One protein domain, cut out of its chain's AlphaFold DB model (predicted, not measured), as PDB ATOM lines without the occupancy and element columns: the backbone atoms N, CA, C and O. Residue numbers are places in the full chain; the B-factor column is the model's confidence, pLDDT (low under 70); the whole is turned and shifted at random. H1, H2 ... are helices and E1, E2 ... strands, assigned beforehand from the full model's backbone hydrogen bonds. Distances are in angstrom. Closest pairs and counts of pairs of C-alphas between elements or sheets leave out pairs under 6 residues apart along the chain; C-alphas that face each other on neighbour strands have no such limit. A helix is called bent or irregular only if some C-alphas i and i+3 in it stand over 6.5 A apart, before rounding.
ATOM      1  N   VAL A  33      47.996 -29.459  17.118       67.75
ATOM      2  CA  VAL A  33      46.854 -28.565  17.205       67.75
ATOM      3  C   VAL A  33      45.594 -29.149  16.554       67.75
ATOM      4  O   VAL A  33      44.542 -29.203  17.190       67.75
ATOM      5  N   ALA A  34      45.665 -29.614  15.306       73.25
ATOM      6  CA  ALA A  34      44.507 -30.211  14.647       73.25
ATOM      7  C   ALA A  34      44.082 -31.513  15.346       73.25
ATOM      8  O   ALA A  34      42.894 -31.732  15.573       73.25
ATOM      9  N   SER A  35      45.050 -32.315  15.798       78.38
ATOM     10  CA  SER A  35      44.803 -33.545  16.563       78.38
ATOM     11  C   SER A  35      44.031 -33.281  17.863       78.38
ATOM     12  O   SER A  35      43.108 -34.028  18.192       78.38
ATOM     13  N   ARG A  36      44.333 -32.177  18.564       82.38
ATOM     14  CA  ARG A  36      43.576 -31.737  19.747       82.38
ATOM     15  C   ARG A  36      42.099 -31.507  19.420       82.38
ATOM     16  O   ARG A  36      41.233 -32.028  20.114       82.38
ATOM     17  N   HIS A  37      41.799 -30.778  18.347       82.56
ATOM     18  CA  HIS A  37      40.418 -30.467  17.950       82.56
ATOM     19  C   HIS A  37      39.615 -31.703  17.577       82.56
ATOM     20  O   HIS A  37      38.453 -31.828  17.964       82.56
ATOM     21  N   VAL A  38      40.254 -32.628  16.866       84.31
ATOM     22  CA  VAL A  38      39.678 -33.931  16.548       84.31
ATOM     23  C   VAL A  38      39.312 -34.687  17.821       84.31
ATOM     24  O   VAL A  38      38.169 -35.115  17.962       84.31
ATOM     25  N   ALA A  39      40.237 -34.785  18.779       89.69
ATOM     26  CA  ALA A  39      39.985 -35.475  20.040       89.69
ATOM     27  C   ALA A  39      38.812 -34.853  20.820       89.69
ATOM     28  O   ALA A  39      37.939 -35.580  21.297       89.69
ATOM     29  N   MET A  40      38.745 -33.517  20.891       91.56
ATOM     30  CA  MET A  40      37.628 -32.813  21.535       91.56
ATOM     31  C   MET A  40      36.290 -33.091  20.834       91.56
ATOM     32  O   MET A  40      35.304 -33.405  21.499       91.56
ATOM     33  N   CYS A  41      36.258 -33.042  19.497       90.31
ATOM     34  CA  CYS A  41      35.066 -33.358  18.708       90.31
ATOM     35  C   CYS A  41      34.587 -34.796  18.952       90.31
ATOM     36  O   CYS A  41      33.388 -35.031  19.126       90.31
ATOM     37  N   CYS A  42      35.510 -35.764  18.974       90.69
ATOM     38  CA  CYS A  42      35.193 -37.162  19.253       90.69
ATOM     39  C   CYS A  42      34.593 -37.339  20.652       90.69
ATOM     40  O   CYS A  42      33.579 -38.019  20.783       90.69
ATOM     41  N   ALA A  43      35.178 -36.709  21.674       93.94
ATOM     42  CA  ALA A  43      34.678 -36.777  23.045       93.94
ATOM     43  C   ALA A  43      33.272 -36.168  23.173       93.94
ATOM     44  O   ALA A  43      32.367 -36.827  23.681       93.94
ATOM     45  N   VAL A  44      33.045 -34.979  22.607       92.88
ATOM     46  CA  VAL A  44      31.716 -34.343  22.601       92.88
ATOM     47  C   VAL A  44      30.674 -35.210  21.889       92.88
ATOM     48  O   VAL A  44      29.576 -35.400  22.409       92.88
ATOM     49  N   THR A  45      31.024 -35.793  20.738       89.19
ATOM     50  CA  THR A  45      30.131 -36.697  19.981       89.19
ATOM     51  C   THR A  45      29.840 -37.997  20.742       89.19
ATOM     52  O   THR A  45      28.823 -38.649  20.505       89.19
ATOM     53  N   ALA A  46      30.734 -38.388  21.650       92.69
ATOM     54  CA  ALA A  46      30.568 -39.520  22.552       92.69
ATOM     55  C   ALA A  46      29.834 -39.155  23.855       92.69
ATOM     56  O   ALA A  46      29.832 -39.967  24.775       92.69
ATOM     57  N   GLU A  47      29.210 -37.973  23.926       93.19
ATOM     58  CA  GLU A  47      28.473 -37.484  25.101       93.19
ATOM     59  C   GLU A  47      29.377 -37.274  26.332       93.19
ATOM     60  O   GLU A  47      28.970 -37.490  27.474       93.19
ATOM     61  N   ILE A  48      30.629 -36.860  26.098       94.31
ATOM     62  CA  ILE A  48      31.603 -36.539  27.144       94.31
ATOM     63  C   ILE A  48      31.858 -35.030  27.144       94.31
ATOM     64  O   ILE A  48      32.301 -34.470  26.139       94.31
ATOM     65  N   ASP A  49      31.603 -34.379  28.282       92.62
ATOM     66  CA  ASP A  49      31.988 -32.986  28.520       92.62
ATOM     67  C   ASP A  49      33.518 -32.846  28.458       92.62
ATOM     68  O   ASP A  49      34.259 -33.639  29.048       92.62
ATOM     69  N   VAL A  50      34.009 -31.823  27.760       92.94
ATOM     70  CA  VAL A  50      35.442 -31.632  27.516       92.94
ATOM     71  C   VAL A  50      35.916 -30.349  28.166       92.94
ATOM     72  O   VAL A  50      35.398 -29.274  27.884       92.94
ATOM     73  N   LEU A  51      36.971 -30.449  28.970       92.31
ATOM     74  CA  LEU A  51      37.803 -29.309  29.328       92.31
ATOM     75  C   LEU A  51      39.131 -29.423  28.586       92.31
ATOM     76  O   LEU A  51      39.893 -30.359  28.821       92.31
ATOM     77  N   SER A  52      39.406 -28.464  27.711       91.38
ATOM     78  CA  SER A  52      40.705 -28.315  27.066       91.38
ATOM     79  C   SER A  52      41.490 -27.220  27.764       91.38
ATOM     80  O   SER A  52      41.004 -26.099  27.917       91.38
ATOM     81  N   ALA A  53      42.709 -27.558  28.164       91.06
ATOM     82  CA  ALA A  53      43.657 -26.634  28.752       91.06
ATOM     83  C   ALA A  53      45.031 -26.829  28.103       91.06
ATOM     84  O   ALA A  53      45.402 -27.960  27.772       91.06
ATOM     85  N   ASP A  54      45.770 -25.741  27.911       87.62
ATOM     86  CA  ASP A  54      47.172 -25.819  27.512       87.62
ATOM     87  C   ASP A  54      48.015 -26.418  28.647       87.62
ATOM     88  O   ASP A  54      47.633 -26.405  29.819       87.62
ATOM     89  N   ALA A  55      49.173 -26.986  28.303       87.69
ATOM     90  CA  ALA A  55      50.042 -27.651  29.278       87.69
ATOM     91  C   ALA A  55      50.634 -26.683  30.322       87.69
ATOM     92  O   ALA A  55      51.069 -27.118  31.386       87.69
ATOM     93  N   ASP A  56      50.657 -25.388  30.013       89.06
ATOM     94  CA  ASP A  56      51.092 -24.297  30.882       89.06
ATOM     95  C   ASP A  56      49.933 -23.636  31.654       89.06
ATOM     96  O   ASP A  56      50.165 -22.719  32.446       89.06
ATOM     97  N   ALA A  57      48.695 -24.121  31.500       87.56
ATOM     98  CA  ALA A  57      47.562 -23.648  32.280       87.56
ATOM     99  C   ALA A  57      47.672 -24.116  33.741       87.56
ATOM    100  O   ALA A  57      47.652 -25.311  34.050       87.56
ATOM    101  N   SER A  70      27.209 -22.965  36.892       65.00
ATOM    102  CA  SER A  70      27.075 -22.107  35.724       65.00
ATOM    103  C   SER A  70      25.671 -22.243  35.118       65.00
ATOM    104  O   SER A  70      25.083 -23.331  35.156       65.00
ATOM    105  N   PRO A  71      25.139 -21.164  34.508       64.94
ATOM    106  CA  PRO A  71      23.957 -21.263  33.663       64.94
ATOM    107  C   PRO A  71      24.142 -22.378  32.619       64.94
ATOM    108  O   PRO A  71      25.275 -22.801  32.381       64.94
ATOM    109  N   PRO A  72      23.070 -22.867  31.971       73.94
ATOM    110  CA  PRO A  72      23.167 -23.895  30.937       73.94
ATOM    111  C   PRO A  72      23.897 -23.353  29.694       73.94
ATOM    112  O   PRO A  72      23.288 -23.044  28.678       73.94
ATOM    113  N   VAL A  73      25.218 -23.228  29.791       80.81
ATOM    114  CA  VAL A  73      26.115 -22.770  28.739       80.81
ATOM    115  C   VAL A  73      26.638 -23.983  27.988       80.81
ATOM    116  O   VAL A  73      26.932 -25.031  28.569       80.81
ATOM    117  N   HIS A  74      26.706 -23.853  26.670       87.56
ATOM    118  CA  HIS A  74      27.204 -24.902  25.787       87.56
ATOM    119  C   HIS A  74      28.727 -24.860  25.685       87.56
ATOM    120  O   HIS A  74      29.386 -25.895  25.714       87.56
ATOM    121  N   ILE A  75      29.274 -23.648  25.609       87.06
ATOM    122  CA  ILE A  75      30.704 -23.381  25.529       87.06
ATOM    123  C   ILE A  75      31.022 -22.313  26.571       87.06
ATOM    124  O   ILE A  75      30.335 -21.293  26.649       87.06
ATOM    125  N   LEU A  76      32.057 -22.557  27.367       86.56
ATOM    126  CA  LEU A  76      32.597 -21.611  28.330       86.56
ATOM    127  C   LEU A  76      34.076 -21.410  28.015       86.56
ATOM    128  O   LEU A  76      34.857 -22.354  28.053       86.56
ATOM    129  N   ALA A  77      34.458 -20.174  27.741       86.88
ATOM    130  CA  ALA A  77      35.841 -19.787  27.515       86.88
ATOM    131  C   ALA A  77      36.099 -18.450  28.205       86.88
ATOM    132  O   ALA A  77      35.173 -17.649  28.372       86.88
ATOM    133  N   GLN A  78      37.349 -18.194  28.584       83.06
ATOM    134  CA  GLN A  78      37.723 -16.869  29.060       83.06
ATOM    135  C   GLN A  78      37.680 -15.896  27.881       83.06
ATOM    136  O   GLN A  78      38.474 -16.017  26.945       83.06
ATOM    137  N   ALA A  79      36.745 -14.950  27.933       78.12
ATOM    138  CA  ALA A  79      36.727 -13.823  27.019       78.12
ATOM    139  C   ALA A  79      37.824 -12.832  27.415       78.12
ATOM    140  O   ALA A  79      38.119 -12.662  28.598       78.12
ATOM    141  N   ASP A  80      38.411 -12.178  26.424       73.94
ATOM    142  CA  ASP A  80      39.412 -11.139  26.644       73.94
ATOM    143  C   ASP A  80      39.002  -9.879  25.868       73.94
ATOM    144  O   ASP A  80      38.368  -9.953  24.805       73.94
ATOM    145  N   GLU A  81      39.293  -8.714  26.436       75.75
ATOM    146  CA  GLU A  81      38.893  -7.426  25.877       75.75
ATOM    147  C   GLU A  81      39.932  -6.946  24.867       75.75
ATOM    148  O   GLU A  81      40.854  -6.188  25.164       75.75
ATOM    149  N   TYR A  82      39.763  -7.370  23.616       71.69
ATOM    150  CA  TYR A  82      40.606  -6.893  22.527       71.69
ATOM    151  C   TYR A  82      40.080  -5.584  21.920       71.69
ATOM    152  O   TYR A  82      38.870  -5.427  21.710       71.69
ATOM    153  N   PRO A  83      40.974  -4.669  21.489       79.75
ATOM    154  CA  PRO A  83      40.589  -3.567  20.615       79.75
ATOM    155  C   PRO A  83      39.814  -4.089  19.397       79.75
ATOM    156  O   PRO A  83      40.221  -5.067  18.765       79.75
ATOM    157  N   LYS A  84      38.721  -3.415  19.007       79.50
ATOM    158  CA  LYS A  84      37.818  -3.865  17.920       79.50
ATOM    159  C   LYS A  84      38.548  -4.234  16.622       79.50
ATOM    160  O   LYS A  84      38.114  -5.137  15.911       79.50
ATOM    161  N   ALA A  85      39.639  -3.536  16.302       77.81
ATOM    162  CA  ALA A  85      40.467  -3.830  15.135       77.81
ATOM    163  C   ALA A  85      41.152  -5.208  15.234       77.81
ATOM    164  O   ALA A  85      41.101  -5.981  14.279       77.81
ATOM    165  N   ALA A  86      41.718  -5.544  16.397       71.31
ATOM    166  CA  ALA A  86      42.347  -6.837  16.656       71.31
ATOM    167  C   ALA A  86      41.311  -7.969  16.699       71.31
ATOM    168  O   ALA A  86      41.506  -8.999  16.052       71.31
ATOM    169  N   ALA A  87      40.166  -7.741  17.352       72.75
ATOM    170  CA  ALA A  87      39.057  -8.695  17.367       72.75
ATOM    171  C   ALA A  87      38.562  -9.023  15.945       72.75
ATOM    172  O   ALA A  87      38.360 -10.184  15.608       72.75
ATOM    173  N   ARG A  88      38.429  -8.019  15.064       73.00
ATOM    174  CA  ARG A  88      38.023  -8.234  13.661       73.00
ATOM    175  C   ARG A  88      39.081  -8.954  12.828       73.00
ATOM    176  O   ARG A  88      38.724  -9.774  11.988       73.00
ATOM    177  N   HIS A  89      40.359  -8.634  13.019       72.12
ATOM    178  CA  HIS A  89      41.433  -9.179  12.188       72.12
ATOM    179  C   HIS A  89      41.796 -10.621  12.573       72.12
ATOM    180  O   HIS A  89      41.879 -11.504  11.717       72.12
ATOM    181  N   PHE A  90      41.958 -10.874  13.872       66.25
ATOM    182  CA  PHE A  90      42.398 -12.168  14.400       66.25
ATOM    183  C   PHE A  90      41.243 -13.060  14.860       66.25
ATOM    184  O   PHE A  90      41.457 -14.218  15.204       66.25
ATOM    185  N   GLY A  91      40.021 -12.530  14.909       65.88
ATOM    186  CA  GLY A  91      38.908 -13.179  15.598       65.88
ATOM    187  C   GLY A  91      39.047 -13.148  17.124       65.88
ATOM    188  O   GLY A  91      38.196 -13.702  17.809       65.88
ATOM    189  N   ALA A  92      40.108 -12.534  17.666       62.81
ATOM    190  CA  ALA A  92      40.477 -12.578  19.080       62.81
ATOM    191  C   ALA A  92      39.286 -12.188  19.970       62.81
ATOM    192  O   ALA A  92      38.899 -11.023  20.039       62.81
ATOM    193  N   SER A  93      38.658 -13.199  20.566       68.56
ATOM    194  CA  SER A  93      37.427 -13.065  21.354       68.56
ATOM    195  C   SER A  93      37.475 -13.897  22.628       68.56
ATOM    196  O   SER A  93      36.828 -13.531  23.605       68.56
ATOM    197  N   PHE A  94      38.270 -14.970  22.645       76.75
ATOM    198  CA  PHE A  94      38.526 -15.784  23.825       76.75
ATOM    199  C   PHE A  94      39.887 -16.490  23.749       76.75
ATOM    200  O   PHE A  94      40.517 -16.571  22.686       76.75
ATOM    201  N   CYS A  95      40.332 -16.994  24.900       82.69
ATOM    202  CA  CYS A  95      41.524 -17.820  25.046       82.69
ATOM    203  C   CYS A  95      41.211 -19.287  24.706       82.69
ATOM    204  O   CYS A  95      40.352 -19.905  25.334       82.69
ATOM    205  N   ALA A  96      41.922 -19.860  23.731       79.69
ATOM    206  CA  ALA A  96      41.801 -21.279  23.378       79.69
ATOM    207  C   ALA A  96      42.574 -22.206  24.336       79.69
ATOM    208  O   ALA A  96      42.333 -23.413  24.348       79.69
ATOM    209  N   GLY A  97      43.479 -21.639  25.141       84.44
ATOM    210  CA  GLY A  97      44.262 -22.362  26.140       84.44
ATOM    211  C   GLY A  97      43.485 -22.742  27.397       84.44
ATOM    212  O   GLY A  97      44.004 -23.474  28.234       84.44
ATOM    213  N   PHE A  98      42.239 -22.281  27.532       88.19
ATOM    214  CA  PHE A  98      41.315 -22.723  28.571       88.19
ATOM    215  C   PHE A  98      39.861 -22.621  28.091       88.19
ATOM    216  O   PHE A  98      39.270 -21.538  28.076       88.19
ATOM    217  N   ILE A  99      39.276 -23.753  27.695       88.75
ATOM    218  CA  ILE A  99      37.916 -23.810  27.149       88.75
ATOM    219  C   ILE A  99      37.187 -25.081  27.588       88.75
ATOM    220  O   ILE A  99      37.725 -26.188  27.556       88.75
ATOM    221  N   TYR A 100      35.935 -24.911  27.994       91.12
ATOM    222  CA  TYR A 100      35.023 -25.973  28.374       91.12
ATOM    223  C   TYR A 100      33.894 -26.107  27.351       91.12
ATOM    224  O   TYR A 100      33.272 -25.124  26.945       91.12
ATOM    225  N   PHE A 101      33.604 -27.347  26.983       91.25
ATOM    226  CA  PHE A 101      32.561 -27.745  26.054       91.25
ATOM    227  C   PHE A 101      31.620 -28.716  26.755       91.25
ATOM    228  O   PHE A 101      32.018 -29.820  27.126       91.25
ATOM    229  N   LYS A 102      30.356 -28.324  26.885       91.12
ATOM    230  CA  LYS A 102      29.303 -29.238  27.316       91.12
ATOM    231  C   LYS A 102      28.909 -30.134  26.145       91.12
ATOM    232  O   LYS A 102      28.639 -29.624  25.057       91.12
ATOM    233  N   SER A 103      28.825 -31.444  26.342       92.62
ATOM    234  CA  SER A 103      28.422 -32.373  25.293       92.62
ATOM    235  C   SER A 103      26.935 -32.210  24.983       92.62
ATOM    236  O   SER A 103      26.062 -32.773  25.643       92.62
ATOM    237  N   THR A 104      26.638 -31.381  23.987       90.56
ATOM    238  CA  THR A 104      25.288 -31.164  23.471       90.56
ATOM    239  C   THR A 104      25.286 -31.252  21.948       90.56
ATOM    240  O   THR A 104      26.327 -31.104  21.298       90.56
ATOM    241  N   ASP A 105      24.103 -31.429  21.359       87.69
ATOM    242  CA  ASP A 105      23.933 -31.411  19.899       87.69
ATOM    243  C   ASP A 105      24.432 -30.094  19.285       87.69
ATOM    244  O   ASP A 105      25.033 -30.084  18.214       87.69
ATOM    245  N   ILE A 106      24.238 -28.974  19.990       87.25
ATOM    246  CA  ILE A 106      24.704 -27.650  19.557       87.25
ATOM    247  C   ILE A 106      26.230 -27.627  19.447       87.25
ATOM    248  O   ILE A 106      26.759 -27.169  18.437       87.25
ATOM    249  N   VAL A 107      26.936 -28.145  20.454       88.88
ATOM    250  CA  VAL A 107      28.406 -28.167  20.453       88.88
ATOM    251  C   VAL A 107      28.944 -29.166  19.434       88.88
ATOM    252  O   VAL A 107      29.937 -28.882  18.771       88.88
ATOM    253  N   SER A 108      28.261 -30.294  19.239       88.88
ATOM    254  CA  SER A 108      28.614 -31.273  18.204       88.88
ATOM    255  C   SER A 108      28.530 -30.663  16.800       88.88
ATOM    256  O   SER A 108      29.466 -30.788  16.008       88.88
ATOM    257  N   HIS A 109      27.446 -29.942  16.494       86.44
ATOM    258  CA  HIS A 109      27.318 -29.235  15.218       86.44
ATOM    259  C   HIS A 109      28.333 -28.095  15.080       86.44
ATOM    260  O   HIS A 109      28.890 -27.903  13.997       86.44
ATOM    261  N   TRP A 110      28.611 -27.375  16.170       87.06
ATOM    262  CA  TRP A 110      29.649 -26.351  16.175       87.06
ATOM    263  C   TRP A 110      31.027 -26.947  15.856       87.06
ATOM    264  O   TRP A 110      31.728 -26.400  15.012       87.06
ATOM    265  N   PHE A 111      31.400 -28.091  16.443       86.88
ATOM    266  CA  PHE A 111      32.668 -28.762  16.135       86.88
ATOM    267  C   PHE A 111      32.751 -29.206  14.675       86.88
ATOM    268  O   PHE A 111      33.798 -29.033  14.055       86.88
ATOM    269  N   ALA A 112      31.661 -29.729  14.103       83.62
ATOM    270  CA  ALA A 112      31.622 -30.079  12.683       83.62
ATOM    271  C   ALA A 112      31.911 -28.855  11.794       83.62
ATOM    272  O   ALA A 112      32.752 -28.926  10.899       83.62
ATOM    273  N   HIS A 113      31.286 -27.712  12.100       83.12
ATOM    274  CA  HIS A 113      31.549 -26.450  11.407       83.12
ATOM    275  C   HIS A 113      32.977 -25.934  11.641       83.12
ATOM    276  O   HIS A 113      33.654 -25.506  10.708       83.12
ATOM    277  N   ALA A 114      33.466 -25.990  12.882       81.00
ATOM    278  CA  ALA A 114      34.798 -25.527  13.243       81.00
ATOM    279  C   ALA A 114      35.890 -26.342  12.542       81.00
ATOM    280  O   ALA A 114      36.845 -25.757  12.040       81.00
ATOM    281  N   LEU A 115      35.739 -27.664  12.451       79.31
ATOM    282  CA  LEU A 115      36.668 -28.537  11.734       79.31
ATOM    283  C   LEU A 115      36.663 -28.269  10.228       79.31
ATOM    284  O   LEU A 115      37.733 -28.231   9.625       79.31
ATOM    285  N   GLU A 116      35.497 -28.026   9.625       78.94
ATOM    286  CA  GLU A 116      35.394 -27.627   8.216       78.94
ATOM    287  C   GLU A 116      36.153 -26.313   7.958       78.94
ATOM    288  O   GLU A 116      37.010 -26.238   7.074       78.94
ATOM    289  N   MET A 117      35.915 -25.302   8.796       73.25
ATOM    290  CA  MET A 117      36.584 -24.001   8.712       73.25
ATOM    291  C   MET A 117      38.090 -24.098   8.970       73.25
ATOM    292  O   MET A 117      38.888 -23.437   8.299       73.25
ATOM    293  N   ALA A 118      38.490 -24.924   9.934       68.56
ATOM    294  CA  ALA A 118      39.881 -25.130  10.282       68.56
ATOM    295  C   ALA A 118      40.620 -25.873   9.165       68.56
ATOM    296  O   ALA A 118      41.726 -25.476   8.823       68.56
ATOM    297  N   ASN A 119      40.000 -26.862   8.515       68.25
ATOM    298  CA  ASN A 119      40.579 -27.536   7.351       68.25
ATOM    299  C   ASN A 119      40.881 -26.534   6.220       68.25
ATOM    300  O   ASN A 119      41.968 -26.531   5.649       68.25
ATOM    301  N   VAL A 120      39.968 -25.589   5.961       65.56
ATOM    302  CA  VAL A 120      40.182 -24.519   4.967       65.56
ATOM    303  C   VAL A 120      41.335 -23.578   5.354       65.56
ATOM    304  O   VAL A 120      42.057 -23.101   4.474       65.56
ATOM    305  N   GLN A 121      41.525 -23.293   6.648       62.47
ATOM    306  CA  GLN A 121      42.546 -22.349   7.125       62.47
ATOM    307  C   GLN A 121      43.925 -22.983   7.355       62.47
ATOM    308  O   GLN A 121      44.921 -22.376   6.964       62.47
ATOM    309  N   PHE A 122      44.000 -24.201   7.901       61.47
ATOM    310  CA  PHE A 122      45.255 -24.920   8.152       61.47
ATOM    311  C   PHE A 122      46.054 -25.170   6.868       61.47
ATOM    312  O   PHE A 122      47.280 -25.214   6.904       61.47
ATOM    313  N   HIS A 123      45.382 -25.280   5.718       58.38
ATOM    314  CA  HIS A 123      46.050 -25.400   4.421       58.38
ATOM    315  C   HIS A 123      46.620 -24.082   3.876       58.38
ATOM    316  O   HIS A 123      47.444 -24.115   2.966       58.38
ATOM    317  N   ARG A 124      46.177 -22.923   4.379       54.66
ATOM    318  CA  ARG A 124      46.504 -21.608   3.791       54.66
ATOM    319  C   ARG A 124      47.521 -20.819   4.592       54.66
ATOM    320  O   ARG A 124      48.279 -20.040   4.022       54.66
ATOM    321  N   THR A 125      47.535 -21.001   5.898       51.91
ATOM    322  CA  THR A 125      48.427 -20.298   6.807       51.91
ATOM    323  C   THR A 125      48.782 -21.274   7.917       51.91
ATOM    324  O   THR A 125      47.939 -22.061   8.340       51.91
ATOM    325  N   GLN A 126      50.007 -21.221   8.443       54.16
ATOM    326  CA  GLN A 126      50.344 -21.825   9.742       54.16
ATOM    327  C   GLN A 126      49.608 -21.082  10.876       54.16
ATOM    328  O   GLN A 126      50.205 -20.654  11.860       54.16
ATOM    329  N   ALA A 127      48.319 -20.801  10.685       54.06
ATOM    330  CA  ALA A 127      47.513 -20.036  11.596       54.06
ATOM    331  C   ALA A 127      47.383 -20.821  12.892       54.06
ATOM    332  O   ALA A 127      47.026 -22.000  12.902       54.06
ATOM    333  N   LEU A 128      47.674 -20.104  13.972       64.75
ATOM    334  CA  LEU A 128      47.377 -20.485  15.339       64.75
ATOM    335  C   LEU A 128      45.916 -20.948  15.390       64.75
ATOM    336  O   LEU A 128      45.025 -20.239  14.911       64.75
ATOM    337  N   ASP A 129      45.667 -22.129  15.950       68.06
ATOM    338  CA  ASP A 129      44.318 -22.647  16.212       68.06
ATOM    339  C   ASP A 129      43.391 -21.617  16.811       68.06
ATOM    340  O   ASP A 129      42.236 -21.540  16.404       68.06
ATOM    341  N   GLN A 130      43.904 -20.807  17.731       74.19
ATOM    342  CA  GLN A 130      43.150 -19.729  18.340       74.19
ATOM    343  C   GLN A 130      42.426 -18.878  17.290       74.19
ATOM    344  O   GLN A 130      41.245 -18.605  17.449       74.19
ATOM    345  N   VAL A 131      43.065 -18.532  16.168       75.12
ATOM    346  CA  VAL A 131      42.430 -17.754  15.089       75.12
ATOM    347  C   VAL A 131      41.325 -18.553  14.394       75.12
ATOM    348  O   VAL A 131      40.259 -18.006  14.106       75.12
ATOM    349  N   GLY A 132      41.562 -19.838  14.127       74.88
ATOM    350  CA  GLY A 132      40.599 -20.719  13.464       74.88
ATOM    351  C   GLY A 132      39.339 -20.939  14.301       74.88
ATOM    352  O   GLY A 132      38.231 -20.692  13.821       74.88
ATOM    353  N   ILE A 133      39.507 -21.326  15.571       76.31
ATOM    354  CA  ILE A 133      38.403 -21.534  16.519       76.31
ATOM    355  C   ILE A 133      37.647 -20.227  16.736       76.31
ATOM    356  O   ILE A 133      36.420 -20.204  16.662       76.31
ATOM    357  N   ASN A 134      38.368 -19.128  16.957       78.06
ATOM    358  CA  ASN A 134      37.759 -17.830  17.187       78.06
ATOM    359  C   ASN A 134      36.880 -17.402  16.009       78.06
ATOM    360  O   ASN A 134      35.740 -16.978  16.194       78.06
ATOM    361  N   LYS A 135      37.373 -17.573  14.778       76.88
ATOM    362  CA  LYS A 135      36.590 -17.290  13.570       76.88
ATOM    363  C   LYS A 135      35.386 -18.219  13.432       76.88
ATOM    364  O   LYS A 135      34.320 -17.744  13.042       76.88
ATOM    365  N   ALA A 136      35.524 -19.503  13.766       77.19
ATOM    366  CA  ALA A 136      34.409 -20.448  13.753       77.19
ATOM    367  C   ALA A 136      33.328 -20.065  14.776       77.19
ATOM    368  O   ALA A 136      32.146 -20.058  14.443       77.19
ATOM    369  N   ILE A 137      33.721 -19.675  15.991       76.62
ATOM    370  CA  ILE A 137      32.806 -19.171  17.021       76.62
ATOM    371  C   ILE A 137      32.096 -17.897  16.564       76.62
ATOM    372  O   ILE A 137      30.873 -17.830  16.636       76.62
ATOM    373  N   MET A 138      32.825 -16.910  16.041       74.12
ATOM    374  CA  MET A 138      32.217 -15.660  15.577       74.12
ATOM    375  C   MET A 138      31.245 -15.877  14.409       74.12
ATOM    376  O   MET A 138      30.176 -15.268  14.369       74.12
ATOM    377  N   SER A 139      31.605 -16.757  13.470       76.75
ATOM    378  CA  SER A 139      30.731 -17.175  12.368       76.75
ATOM    379  C   SER A 139      29.450 -17.816  12.906       76.75
ATOM    380  O   SER A 139      28.346 -17.422  12.535       76.75
ATOM    381  N   TRP A 140      29.596 -18.735  13.860       73.19
ATOM    382  CA  TRP A 140      28.484 -19.452  14.471       73.19
ATOM    383  C   TRP A 140      27.546 -18.541  15.272       73.19
ATOM    384  O   TRP A 140      26.329 -18.631  15.119       73.19
ATOM    385  N   GLU A 141      28.080 -17.620  16.083       71.12
ATOM    386  CA  GLU A 141      27.279 -16.609  16.787       71.12
ATOM    387  C   GLU A 141      26.465 -15.757  15.805       71.12
ATOM    388  O   GLU A 141      25.293 -15.471  16.056       71.12
ATOM    389  N   CYS A 142      27.064 -15.369  14.674       65.00
ATOM    390  CA  CYS A 142      26.377 -14.624  13.625       65.00
ATOM    391  C   CYS A 142      25.222 -15.444  13.025       65.00
ATOM    392  O   CYS A 142      24.103 -14.939  12.896       65.00
ATOM    393  N   SER A 143      25.453 -16.729  12.734       64.81
ATOM    394  CA  SER A 143      24.419 -17.638  12.228       64.81
ATOM    395  C   SER A 143      23.287 -17.855  13.236       64.81
ATOM    396  O   SER A 143      22.117 -17.804  12.858       64.81
ATOM    397  N   LEU A 144      23.600 -18.026  14.523       64.44
ATOM    398  CA  LEU A 144      22.600 -18.226  15.575       64.44
ATOM    399  C   LEU A 144      21.762 -16.977  15.866       64.44
ATOM    400  O   LEU A 144      20.549 -17.094  16.035       64.44
ATOM    401  N   ARG A 145      22.370 -15.783  15.882       61.38
ATOM    402  CA  ARG A 145      21.640 -14.505  16.016       61.38
ATOM    403  C   ARG A 145      20.709 -14.255  14.832       61.38
ATOM    404  O   ARG A 145      19.646 -13.672  15.000       61.38
ATOM    405  N   SER A 146      21.103 -14.714  13.646       59.12
ATOM    406  CA  SER A 146      20.279 -14.620  12.438       59.12
ATOM    407  C   SER A 146      19.122 -15.630  12.440       59.12
ATOM    408  O   SER A 146      18.089 -15.378  11.825       59.12
ATOM    409  N   ALA A 147      19.285 -16.765  13.131       56.75
ATOM    410  CA  ALA A 147      18.310 -17.855  13.181       56.75
ATOM    411  C   ALA A 147      17.369 -17.818  14.400       56.75
ATOM    412  O   ALA A 147      16.318 -18.458  14.372       56.75
ATOM    413  N   SER A 148      17.724 -17.111  15.478       46.28
ATOM    414  CA  SER A 148      16.973 -17.121  16.738       46.28
ATOM    415  C   SER A 148      16.795 -15.721  17.323       46.28
ATOM    416  O   SER A 148      17.733 -14.933  17.426       46.28
TER     417      SER A 148
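Overview. This is residues 33 to 57 and 70 to 148 of the 161 residues of the protein "Hypothetical protein" of Calcidiscus leptoporus (UniProt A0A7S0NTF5). A small three-stranded sheet makes a wall over a group of three helices: H1 and H3 run side by side, and H4 crosses H3 while its first half reaches the bent strand E3. The short helix H2 sits at one end of the body and packs on H4, while the last residues, 141 to 148, stand free and stick out. The printed part has 104 residues, with four named helices and three named strands in the order H1 E1 E2 H2 E3 H3 H4; the sheet runs E1, E3, E2 and is antiparallel, and the class is mixed, helices and strands. The whole is compact, with a radius of gyration of the C-alphas of 13.3 A, and spans 36 by 32 by 27 A.

Arrangement. In the sheet, E3, residues 94 to 101, is the inner strand and bends by 102 degrees at residue 97. The edge strand E1, residues 50 to 53, is antiparallel to E3 at 157 degrees, with N 52 and O 99 2.8 A apart, within hydrogen-bond range. The other edge strand, E2, residues 75 to 79, is antiparallel to E3 at 159 degrees, with N 95 and O 78 2.9 A apart and N 100 and O 76 2.8 A apart, both within hydrogen-bond range. H1, residues 33 to 45, is on one face of the sheet, making two layers, a helix over a sheet; its closest C-alphas to E1 are those of Met 40 and Val 50, 6.5 A apart. H3, residues 105 to 122, touches H1 with residues 107 to 115 alone, at a shallow tilt of 18 degrees, opposite ways; the closest C-alphas are those of Cys 41 and Phe 111, 5.8 A. H4, residues 129 to 147, touches H3 at a steep tilt of 49 degrees, opposite ways, the closest C-alphas being those of Ala 114 and Ala 136, 5.1 A. H3 only grazes the sheet with residues 106 to 111, and H4 only grazes it with residues 129 to 137. H2, residues 84 to 90, is not on the sheet and only just touches H4, with 3 pairs of C-alphas within 8 A; the closest are those of Phe 90 and Val 131, 5.6 A. H2 is apart from H1 and H3. In H1, H2, H3 and H4 every O i to N i+4 pair is within hydrogen-bond range.

Along the chain. H4 measures 26.6 A from first to last C-alpha, H3 25.2 A, H1 18.8 A and E3 13.6 A. H1 begins at C-alpha 33 (46.854, -28.565, 17.205), and H4 ends at C-alpha 147 (18.310, -17.855, 13.181).

Size, cuts and confidence. The two C-alphas farthest apart are those of Asp 56 and Ala 147, 37.8 A. Residues 58 to 69 are not printed, and C-alphas 57 and 70 are 20.8 A apart across the cut. Of the links that are printed whole, H3 to H4 is short and the others are tight. The mean pLDDT of the printed part is 78.0; residue 33 and residues 70 to 71, 90 to 93, 118 to 129 and 142 to 148 are under 70.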